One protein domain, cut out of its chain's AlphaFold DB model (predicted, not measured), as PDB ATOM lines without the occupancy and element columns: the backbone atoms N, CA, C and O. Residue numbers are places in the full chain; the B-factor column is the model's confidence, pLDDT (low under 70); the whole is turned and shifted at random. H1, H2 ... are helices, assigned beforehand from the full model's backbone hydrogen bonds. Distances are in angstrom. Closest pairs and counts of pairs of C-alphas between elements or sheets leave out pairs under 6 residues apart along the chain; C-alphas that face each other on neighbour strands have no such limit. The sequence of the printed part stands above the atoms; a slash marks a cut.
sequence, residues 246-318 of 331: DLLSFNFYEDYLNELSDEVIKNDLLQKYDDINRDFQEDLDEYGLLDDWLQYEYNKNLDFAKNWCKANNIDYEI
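This is residues 246 to 318 of the 331 residues of an uncharacterized protein of Erysipelatoclostridium sp. An173 (UniProt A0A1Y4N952). One long helix, H4, makes the longest axis, and three short helices, H1, H2 and H3, gather at its first part in a loose ring of contacts that runs H4, H1, H2, H3 and back to H4. The far end of H4 sticks out of this ring with residues 307 to 313, and the last residues hook back from there. The printed part has 73 residues with four named helices, in the order H1, H2, H3, H4, and no named strand; the class is all helix. The whole is loose, with a radius of gyration of the C-alphas of 14.7 A, and elongated, spanning 43 by 22 by 18 A.

Start at H4, residues 290 to 311. It touches H1, residues 252 to 259, with residues 293 to 300 alone, at a steep tilt of 63 degrees; the closest C-alphas, of Phe 252 and Glu 297, are 6.8 A apart. H1 forms a helical hairpin with H2, residues 263 to 273, at a shallow tilt of 18 degrees; look at Leu 257 and Lys 266, the closest C-alphas, 5.8 A apart. H2 forms another with H3, residues 280 to 286, at 37 degrees, only just steep; the closest C-alphas, of Tyr 273 and Phe 280, are 6.7 A apart. H3 and H4 touch only at the corner, where the C-alphas of Leu 284 and Leu 290 come closest, 5.0 A. H2 and H4 are apart, as are H1 and H3. In H1, H2, H3 and H4 every O i to N i+4 pair is within hydrogen-bond range.

Find C-alpha 290 at (194.826, 231.341, 284.263); from there H4 runs 31.5 A to C-alpha 311 at (221.725, 215.288, 287.393). H1 begins at C-alpha 252, (200.845, 219.678, 288.374), and is 10.8 A long; H2 measures 15.0 A and H3 10.0 A.

The C-alphas farthest apart, of Val 264 and Asn 313, are 44.2 A from each other. The printed part has no cut, and no link is long. Look for pLDDT under 70 at residues 250, 274, 276 and 277; the mean of the printed part is 86.4.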
ATOM      1  N   ASP A 246     207.470 213.751 279.202       88.25
ATOM      2  CA  ASP A 246     208.186 213.626 280.475       88.25
ATOM      3  C   ASP A 246     207.812 214.772 281.426       88.25
ATOM      4  O   ASP A 246     207.565 214.528 282.609       88.25
ATOM      5  N   LEU A 247     207.708 216.007 280.917       84.88
ATOM      6  CA  LEU A 247     207.265 217.170 281.698       84.88
ATOM      7  C   LEU A 247     205.810 217.023 282.168       84.88
ATOM      8  O   LEU A 247     205.514 217.213 283.349       84.88
ATOM      9  N   LEU A 248     204.908 216.634 281.264       80.25
ATOM     10  CA  LEU A 248     203.480 216.480 281.552       80.25
ATOM     11  C   LEU A 248     203.178 215.292 282.480       80.25
ATOM     12  O   LEU A 248     202.138 215.279 283.140       80.25
ATOM     13  N   SER A 249     204.085 214.314 282.585       75.19
ATOM     14  CA  SER A 249     203.904 213.123 283.430       75.19
ATOM     15  C   SER A 249     203.704 213.435 284.920       75.19
ATOM     16  O   SER A 249     203.154 212.613 285.654       75.19
ATOM     17  N   PHE A 250     204.112 214.625 285.368       68.12
ATOM     18  CA  PHE A 250     204.011 215.052 286.762       68.12
ATOM     19  C   PHE A 250     202.664 215.680 287.134       68.12
ATOM     20  O   PHE A 250     202.453 215.918 288.319       68.12
ATOM     21  N   ASN A 251     201.766 215.920 286.164       71.62
ATOM     22  CA  ASN A 251     200.402 216.429 286.355       71.62
ATOM     23  C   ASN A 251     200.258 217.449 287.507       71.62
ATOM     24  O   ASN A 251     199.682 217.161 288.557       71.62
ATOM     25  N   PHE A 252     200.775 218.664 287.313       82.06
ATOM     26  CA  PHE A 252     200.845 219.678 288.374       82.06
ATOM     27  C   PHE A 252     199.490 220.297 288.768       82.06
ATOM     28  O   PHE A 252     199.446 221.123 289.683       82.06
ATOM     29  N   TYR A 253     198.399 219.924 288.092       80.50
ATOM     30  CA  TYR A 253     197.063 220.484 288.299       80.50
ATOM     31  C   TYR A 253     196.534 220.236 289.712       80.50
ATOM     32  O   TYR A 253     196.122 221.178 290.390       80.50
ATOM     33  N   GLU A 254     196.592 218.990 290.188       82.12
ATOM     34  CA  GLU A 254     196.144 218.660 291.545       82.12
ATOM     35  C   GLU A 254     196.968 219.403 292.604       82.12
ATOM     36  O   GLU A 254     196.408 219.918 293.573       82.12
ATOM     37  N   ASP A 255     198.285 219.510 292.408       87.38
ATOM     38  CA  ASP A 255     199.165 220.245 293.317       87.38
ATOM     39  C   ASP A 255     198.786 221.733 293.375       87.38
ATOM     40  O   ASP A 255     198.630 222.281 294.465       87.38
ATOM     41  N   TYR A 256     198.569 222.377 292.222       90.06
ATOM     42  CA  TYR A 256     198.153 223.783 292.156       90.06
ATOM     43  C   TYR A 256     196.809 224.027 292.842       90.06
ATOM     44  O   TYR A 256     196.687 224.916 293.685       90.06
ATOM     45  N   LEU A 257     195.800 223.206 292.530       88.62
ATOM     46  CA  LEU A 257     194.481 223.307 293.153       88.62
ATOM     47  C   LEU A 257     194.560 223.121 294.668       88.62
ATOM     48  O   LEU A 257     193.826 223.766 295.419       88.62
ATOM     49  N   ASN A 258     195.464 222.263 295.141       87.75
ATOM     50  CA  ASN A 258     195.683 222.066 296.564       87.75
ATOM     51  C   ASN A 258     196.317 223.272 297.267       87.75
ATOM     52  O   ASN A 258     196.073 223.436 298.466       87.75
ATOM     53  N   GLU A 259     197.054 224.115 296.541       90.62
ATOM     54  CA  GLU A 259     197.667 225.352 297.038       90.62
ATOM     55  C   GLU A 259     196.716 226.569 297.020       90.62
ATOM     56  O   GLU A 259     197.010 227.581 297.664       90.62
ATOM     57  N   LEU A 260     195.551 226.484 296.359       90.94
ATOM     58  CA  LEU A 260     194.556 227.563 296.349       90.94
ATOM     59  C   LEU A 260     193.981 227.826 297.750       90.94
ATOM     60  O   LEU A 260     193.528 226.919 298.448       90.94
ATOM     61  N   SER A 261     193.932 229.102 298.142       89.88
ATOM     62  CA  SER A 261     193.390 229.516 299.443       89.88
ATOM     63  C   SER A 261     191.860 229.552 299.504       89.88
ATOM     64  O   SER A 261     191.294 229.503 300.597       89.88
ATOM     65  N   ASP A 262     191.184 229.702 298.361       92.12
ATOM     66  CA  ASP A 262     189.721 229.749 298.291       92.12
ATOM     67  C   ASP A 262     189.148 228.335 298.131       92.12
ATOM     68  O   ASP A 262     189.164 227.750 297.049       92.12
ATOM     69  N   GLU A 263     188.624 227.790 299.229       91.06
ATOM     70  CA  GLU A 263     188.033 226.448 299.271       91.06
ATOM     71  C   GLU A 263     186.803 226.294 298.362       91.06
ATOM     72  O   GLU A 263     186.505 225.184 297.927       91.06
ATOM     73  N   VAL A 264     186.064 227.367 298.056       91.50
ATOM     74  CA  VAL A 264     184.895 227.274 297.165       91.50
ATOM     75  C   VAL A 264     185.362 227.078 295.729       91.50
ATOM     76  O   VAL A 264     184.906 226.145 295.070       91.50
ATOM     77  N   ILE A 265     186.301 227.915 295.279       90.94
ATOM     78  CA  ILE A 265     186.877 227.825 293.931       90.94
ATOM     79  C   ILE A 265     187.624 226.498 293.763       90.94
ATOM     80  O   ILE A 265     187.416 225.792 292.781       90.94
ATOM     81  N   LYS A 266     188.422 226.102 294.762       90.62
ATOM     82  CA  LYS A 266     189.139 224.822 294.776       90.62
ATOM     83  C   LYS A 266     188.207 223.622 294.605       90.62
ATOM     84  O   LYS A 266     188.465 222.772 293.760       90.62
ATOM     85  N   ASN A 267     187.140 223.530 295.402       89.44
ATOM     86  CA  ASN A 267     186.220 222.390 295.336       89.44
ATOM     87  C   ASN A 267     185.443 222.341 294.013       89.44
ATOM     88  O   ASN A 267     185.162 221.248 293.526       89.44
ATOM     89  N   ASP A 268     185.102 223.498 293.441       89.19
ATOM     90  CA  ASP A 268     184.470 223.572 292.124       89.19
ATOM     91  C   ASP A 268     185.431 223.098 291.022       89.19
ATOM     92  O   ASP A 268     185.101 222.168 290.288       89.19
ATOM     93  N   LEU A 269     186.657 223.631 290.973       88.38
ATOM     94  CA  LEU A 269     187.668 223.228 289.991       88.38
ATOM     95  C   LEU A 269     188.063 221.750 290.115       88.38
ATOM     96  O   LEU A 269     188.189 221.076 289.099       88.38
ATOM     97  N   LEU A 270     188.187 221.212 291.336       85.88
ATOM     98  CA  LEU A 270     188.452 219.784 291.554       85.88
ATOM     99  C   LEU A 270     187.327 218.892 291.010       85.88
ATOM    100  O   LEU A 270     187.609 217.838 290.456       85.88
ATOM    101  N   GLN A 271     186.058 219.303 291.131       84.19
ATOM    102  CA  GLN A 271     184.942 218.552 290.536       84.19
ATOM    103  C   GLN A 271     184.944 218.615 289.008       84.19
ATOM    104  O   GLN A 271     184.529 217.660 288.354       84.19
ATOM    105  N   LYS A 272     185.361 219.751 288.446       82.75
ATOM    106  CA  LYS A 272     185.426 219.971 286.998       82.75
ATOM    107  C   LYS A 272     186.595 219.224 286.351       82.75
ATOM    108  O   LYS A 272     186.448 218.754 285.228       82.75
ATOM    109  N   TYR A 273     187.704 219.075 287.076       76.50
ATOM    110  CA  TYR A 273     188.930 218.418 286.621       76.50
ATOM    111  C   TYR A 273     188.740 216.944 286.219       76.50
ATOM    112  O   TYR A 273     189.386 216.473 285.288       76.50
ATOM    113  N   ASP A 274     187.816 216.224 286.861       69.56
ATOM    114  CA  ASP A 274     187.533 214.815 286.550       69.56
ATOM    115  C   ASP A 274     186.885 214.599 285.156       69.56
ATOM    116  O   ASP A 274     186.720 213.456 284.713       69.56
ATOM    117  N   ASP A 275     186.502 215.668 284.441       75.56
ATOM    118  CA  ASP A 275     185.904 215.591 283.103       75.56
ATOM    119  C   ASP A 275     186.954 215.720 281.985       75.56
ATOM    120  O   ASP A 275     187.381 216.808 281.611       75.56
ATOM    121  N   ILE A 276     187.309 214.581 281.381       61.53
ATOM    122  CA  ILE A 276     188.305 214.445 280.298       61.53
ATOM    123  C   ILE A 276     188.027 215.325 279.062       61.53
ATOM    124  O   ILE A 276     188.943 215.569 278.279       61.53
ATOM    125  N   ASN A 277     186.790 215.783 278.836       63.88
ATOM    126  CA  ASN A 277     186.454 216.593 277.653       63.88
ATOM    127  C   ASN A 277     186.459 218.103 277.918       63.88
ATOM    128  O   ASN A 277     186.055 218.869 277.040       63.88
ATOM    129  N   ARG A 278     186.834 218.525 279.125       72.00
ATOM    130  CA  ARG A 278     186.724 219.907 279.569       72.00
ATOM    131  C   ARG A 278     188.052 220.639 279.419       72.00
ATOM    132  O   ARG A 278     189.100 220.107 279.777       72.00
ATOM    133  N   ASP A 279     187.997 221.858 278.891       80.31
ATOM    134  CA  ASP A 279     189.167 222.726 278.819       80.31
ATOM    135  C   ASP A 279     189.405 223.368 280.189       80.31
ATOM    136  O   ASP A 279     188.740 224.321 280.599       80.31
ATOM    137  N   PHE A 280     190.355 222.800 280.922       80.12
ATOM    138  CA  PHE A 280     190.671 223.248 282.266       80.12
ATOM    139  C   PHE A 280     191.278 224.664 282.296       80.12
ATOM    140  O   PHE A 280     191.161 225.362 283.303       80.12
ATOM    141  N   GLN A 281     191.898 225.127 281.203       85.00
ATOM    142  CA  GLN A 281     192.414 226.496 281.136       85.00
ATOM    143  C   GLN A 281     191.274 227.513 281.027       85.00
ATOM    144  O   GLN A 281     191.339 228.555 281.681       85.00
ATOM    145  N   GLU A 282     190.207 227.196 280.284       86.69
ATOM    146  CA  GLU A 282     188.993 228.024 280.253       86.69
ATOM    147  C   GLU A 282     188.355 228.123 281.647       86.69
ATOM    148  O   GLU A 282     188.003 229.217 282.089       86.69
ATOM    149  N   ASP A 283     188.271 227.006 282.380       88.25
ATOM    150  CA  ASP A 283     187.734 227.002 283.746       88.25
ATOM    151  C   ASP A 283     188.548 227.879 284.702       88.25
ATOM    152  O   ASP A 283     187.982 228.560 285.556       88.25
ATOM    153  N   LEU A 284     189.877 227.870 284.582       88.88
ATOM    154  CA  LEU A 284     190.741 228.744 285.371       88.88
ATOM    155  C   LEU A 284     190.534 230.219 285.014       88.88
ATOM    156  O   LEU A 284     190.526 231.066 285.913       88.88
ATOM    157  N   ASP A 285     190.351 230.538 283.732       89.88
ATOM    158  CA  ASP A 285     190.127 231.908 283.260       89.88
ATOM    159  C   ASP A 285     188.795 232.486 283.767       89.88
ATOM    160  O   ASP A 285     188.740 233.654 284.158       89.88
ATOM    161  N   GLU A 286     187.745 231.660 283.906       91.25
ATOM    162  CA  GLU A 286     186.470 232.071 284.527       91.25
ATOM    163  C   GLU A 286     186.657 232.645 285.943       91.25
ATOM    164  O   GLU A 286     185.914 233.540 286.364       91.25
ATOM    165  N   TYR A 287     187.664 232.157 286.672       91.50
ATOM    166  CA  TYR A 287     188.026 232.626 288.011       91.50
ATOM    167  C   TYR A 287     189.195 233.622 288.019       91.50
ATOM    168  O   TYR A 287     189.597 234.071 289.094       91.50
ATOM    169  N   GLY A 288     189.734 233.993 286.853       91.25
ATOM    170  CA  GLY A 288     190.912 234.854 286.727       91.25
ATOM    171  C   GLY A 288     192.204 234.208 287.240       91.25
ATOM    172  O   GLY A 288     193.116 234.921 287.651       91.25
ATOM    173  N   LEU A 289     192.268 232.873 287.255       92.25
ATOM    174  CA  LEU A 289     193.389 232.076 287.767       92.25
ATOM    175  C   LEU A 289     194.334 231.572 286.667       92.25
ATOM    176  O   LEU A 289     195.325 230.916 286.986       92.25
ATOM    177  N   LEU A 290     194.045 231.850 285.392       88.00
ATOM    178  CA  LEU A 290     194.826 231.341 284.263       88.00
ATOM    179  C   LEU A 290     196.286 231.821 284.299       88.00
ATOM    180  O   LEU A 290     197.202 231.008 284.199       88.00
ATOM    181  N   ASP A 291     196.521 233.117 284.508       88.00
ATOM    182  CA  ASP A 291     197.881 233.676 284.589       88.00
ATOM    183  C   ASP A 291     198.684 233.100 285.768       88.00
ATOM    184  O   ASP A 291     199.892 232.862 285.652       88.00
ATOM    185  N   ASP A 292     198.016 232.877 286.902       90.06
ATOM    186  CA  ASP A 292     198.623 232.299 288.102       90.06
ATOM    187  C   ASP A 292     198.991 230.826 287.870       90.06
ATOM    188  O   ASP A 292     200.098 230.405 288.223       90.06
ATOM    189  N   TRP A 293     198.117 230.069 287.198       88.12
ATOM    190  CA  TRP A 293     198.390 228.699 286.768       88.12
ATOM    191  C   TRP A 293     199.574 228.628 285.798       88.12
ATOM    192  O   TRP A 293     200.522 227.890 286.060       88.12
ATOM    193  N   LEU A 294     199.576 229.420 284.722       86.19
ATOM    194  CA  LEU A 294     200.654 229.409 283.723       86.19
ATOM    195  C   LEU A 294     202.012 229.734 284.360       86.19
ATOM    196  O   LEU A 294     203.039 229.138 284.023       86.19
ATOM    197  N   GLN A 295     202.032 230.660 285.322       87.38
ATOM    198  CA  GLN A 295     203.239 230.979 286.076       87.38
ATOM    199  C   GLN A 295     203.672 229.830 286.998       87.38
ATOM    200  O   GLN A 295     204.876 229.574 287.126       87.38
ATOM    201  N   TYR A 296     202.721 229.164 287.657       88.94
ATOM    202  CA  TYR A 296     202.978 228.005 288.507       88.94
ATOM    203  C   TYR A 296     203.550 226.835 287.697       88.94
ATOM    204  O   TYR A 296     204.607 226.308 288.047       88.94
ATOM    205  N   GLU A 297     202.911 226.493 286.580       86.00
ATOM    206  CA  GLU A 297     203.337 225.446 285.655       86.00
ATOM    207  C   GLU A 297     204.741 225.723 285.102       86.00
ATOM    208  O   GLU A 297     205.624 224.867 285.201       86.00
ATOM    209  N   TYR A 298     204.999 226.944 284.616       86.31
ATOM    210  CA  TYR A 298     206.337 227.342 284.169       86.31
ATOM    211  C   TYR A 298     207.386 227.141 285.269       86.31
ATOM    212  O   TYR A 298     208.446 226.578 285.005       86.31
ATOM    213  N   ASN A 299     207.102 227.543 286.512       88.69
ATOM    214  CA  ASN A 299     208.051 227.386 287.615       88.69
ATOM    215  C   ASN A 299     208.352 225.909 287.921       88.69
ATOM    216  O   ASN A 299     209.509 225.568 288.175       88.69
ATOM    217  N   LYS A 300     207.343 225.029 287.871       90.12
ATOM    218  CA  LYS A 300     207.529 223.581 288.067       90.12
ATOM    219  C   LYS A 300     208.351 222.961 286.942       90.12
ATOM    220  O   LYS A 300     209.307 222.236 287.220       90.12
ATOM    221  N   ASN A 301     208.044 223.309 285.696       89.25
ATOM    222  CA  ASN A 301     208.799 222.864 284.527       89.25
ATOM    223  C   ASN A 301     210.249 223.371 284.555       89.25
ATOM    224  O   ASN A 301     211.191 222.624 284.291       89.25
ATOM    225  N   LEU A 302     210.454 224.620 284.968       90.25
ATOM    226  CA  LEU A 302     211.778 225.199 285.156       90.25
ATOM    227  C   LEU A 302     212.566 224.456 286.248       90.25
ATOM    228  O   LEU A 302     213.758 224.198 286.089       90.25
ATOM    229  N   ASP A 303     211.928 224.088 287.359       91.50
ATOM    230  CA  ASP A 303     212.569 223.299 288.413       91.50
ATOM    231  C   ASP A 303     212.906 221.875 287.960       91.50
ATOM    232  O   ASP A 303     213.978 221.364 288.306       91.50
ATOM    233  N   PHE A 304     212.060 221.262 287.128       92.06
ATOM    234  CA  PHE A 304     212.376 220.003 286.458       92.06
ATOM    235  C   PHE A 304     213.631 220.142 285.581       92.06
ATOM    236  O   PHE A 304     214.588 219.386 285.770       92.06
ATOM    237  N   ALA A 305     213.691 221.160 284.715       92.81
ATOM    238  CA  ALA A 305     214.852 221.422 283.865       92.81
ATOM    239  C   ALA A 305     216.135 221.643 284.690       92.81
ATOM    240  O   ALA A 305     217.172 221.040 284.411       92.81
ATOM    241  N   LYS A 306     216.066 222.427 285.778       93.88
ATOM    242  CA  LYS A 306     217.199 222.633 286.704       93.88
ATOM    243  C   LYS A 306     217.680 221.322 287.319       93.88
ATOM    244  O   LYS A 306     218.885 221.111 287.464       93.88
ATOM    245  N   ASN A 307     216.755 220.459 287.737       94.56
ATOM    246  CA  ASN A 307     217.092 219.166 288.327       94.56
ATOM    247  C   ASN A 307     217.729 218.236 287.294       94.56
ATOM    248  O   ASN A 307     218.724 217.582 287.613       94.56
ATOM    249  N   TRP A 308     217.231 218.244 286.058       94.44
ATOM    250  CA  TRP A 308     217.839 217.516 284.950       94.44
ATOM    251  C   TRP A 308     219.265 218.011 284.658       94.44
ATOM    252  O   TRP A 308     220.188 217.196 284.599       94.44
ATOM    253  N   CYS A 309     219.496 219.327 284.580       93.69
ATOM    254  CA  CYS A 309     220.844 219.875 284.391       93.69
ATOM    255  C   CYS A 309     221.796 219.450 285.519       93.69
ATOM    256  O   CYS A 309     222.904 218.987 285.248       93.69
ATOM    257  N   LYS A 310     221.361 219.521 286.787       94.06
ATOM    258  CA  LYS A 310     222.164 219.062 287.937       94.06
ATOM    259  C   LYS A 310     222.502 217.577 287.854       94.06
ATOM    260  O   LYS A 310     223.644 217.212 288.119       94.06
ATOM    261  N   ALA A 311     221.529 216.733 287.507       94.19
ATOM    262  CA  ALA A 311     221.725 215.288 287.393       94.19
ATOM    263  C   ALA A 311     222.764 214.926 286.318       94.19
ATOM    264  O   ALA A 311     223.488 213.946 286.474       94.19
ATOM    265  N   ASN A 312     222.875 215.756 285.278       92.12
ATOM    266  CA  ASN A 312     223.794 215.574 284.157       92.12
ATOM    267  C   ASN A 312     225.071 216.435 284.251       92.12
ATOM    268  O   ASN A 312     225.840 216.491 283.298       92.12
ATOM    269  N   ASN A 313     225.334 217.085 285.393       90.19
ATOM    270  CA  ASN A 313     226.488 217.973 285.612       90.19
ATOM    271  C   ASN A 313     226.603 219.136 284.603       90.19
ATOM    272  O   ASN A 313     227.706 219.559 284.256       90.19
ATOM    273  N   ILE A 314     225.468 219.670 284.154       89.62
ATOM    274  CA  ILE A 314     225.397 220.828 283.263       89.62
ATOM    275  C   ILE A 314     225.220 222.085 284.123       89.62
ATOM    276  O   ILE A 314     224.204 222.252 284.800       89.62
ATOM    277  N   ASP A 315     226.221 222.968 284.109       89.38
ATOM    278  CA  ASP A 315     226.114 224.307 284.698       89.38
ATOM    279  C   ASP A 315     225.069 225.119 283.899       89.38
ATOM    280  O   ASP A 315     225.057 225.087 282.667       89.38
ATOM    281  N   TYR A 316     224.195 225.859 284.585       89.62
ATOM    282  CA  TYR A 316     223.122 226.645 283.967       89.62
ATOM    283  C   TYR A 316     222.948 228.007 284.649       89.62
ATOM    284  O   TYR A 316     223.304 228.195 285.815       89.62
ATOM    285  N   GLU A 317     222.386 228.959 283.914       88.00
ATOM    286  CA  GLU A 317     221.994 230.276 284.404       88.00
ATOM    287  C   GLU A 317     220.635 230.683 283.826       88.00
ATOM    288  O   GLU A 317     220.129 230.044 282.913       88.00
ATOM    289  N   ILE A 318     220.026 231.721 284.396       83.94
ATOM    290  CA  ILE A 318     218.764 232.293 283.917       83.94
ATOM    291  C   ILE A 318     219.132 233.615 283.241       83.94
ATOM    292  O   ILE A 318     219.544 234.546 283.943       83.94
TER     293      ILE A 318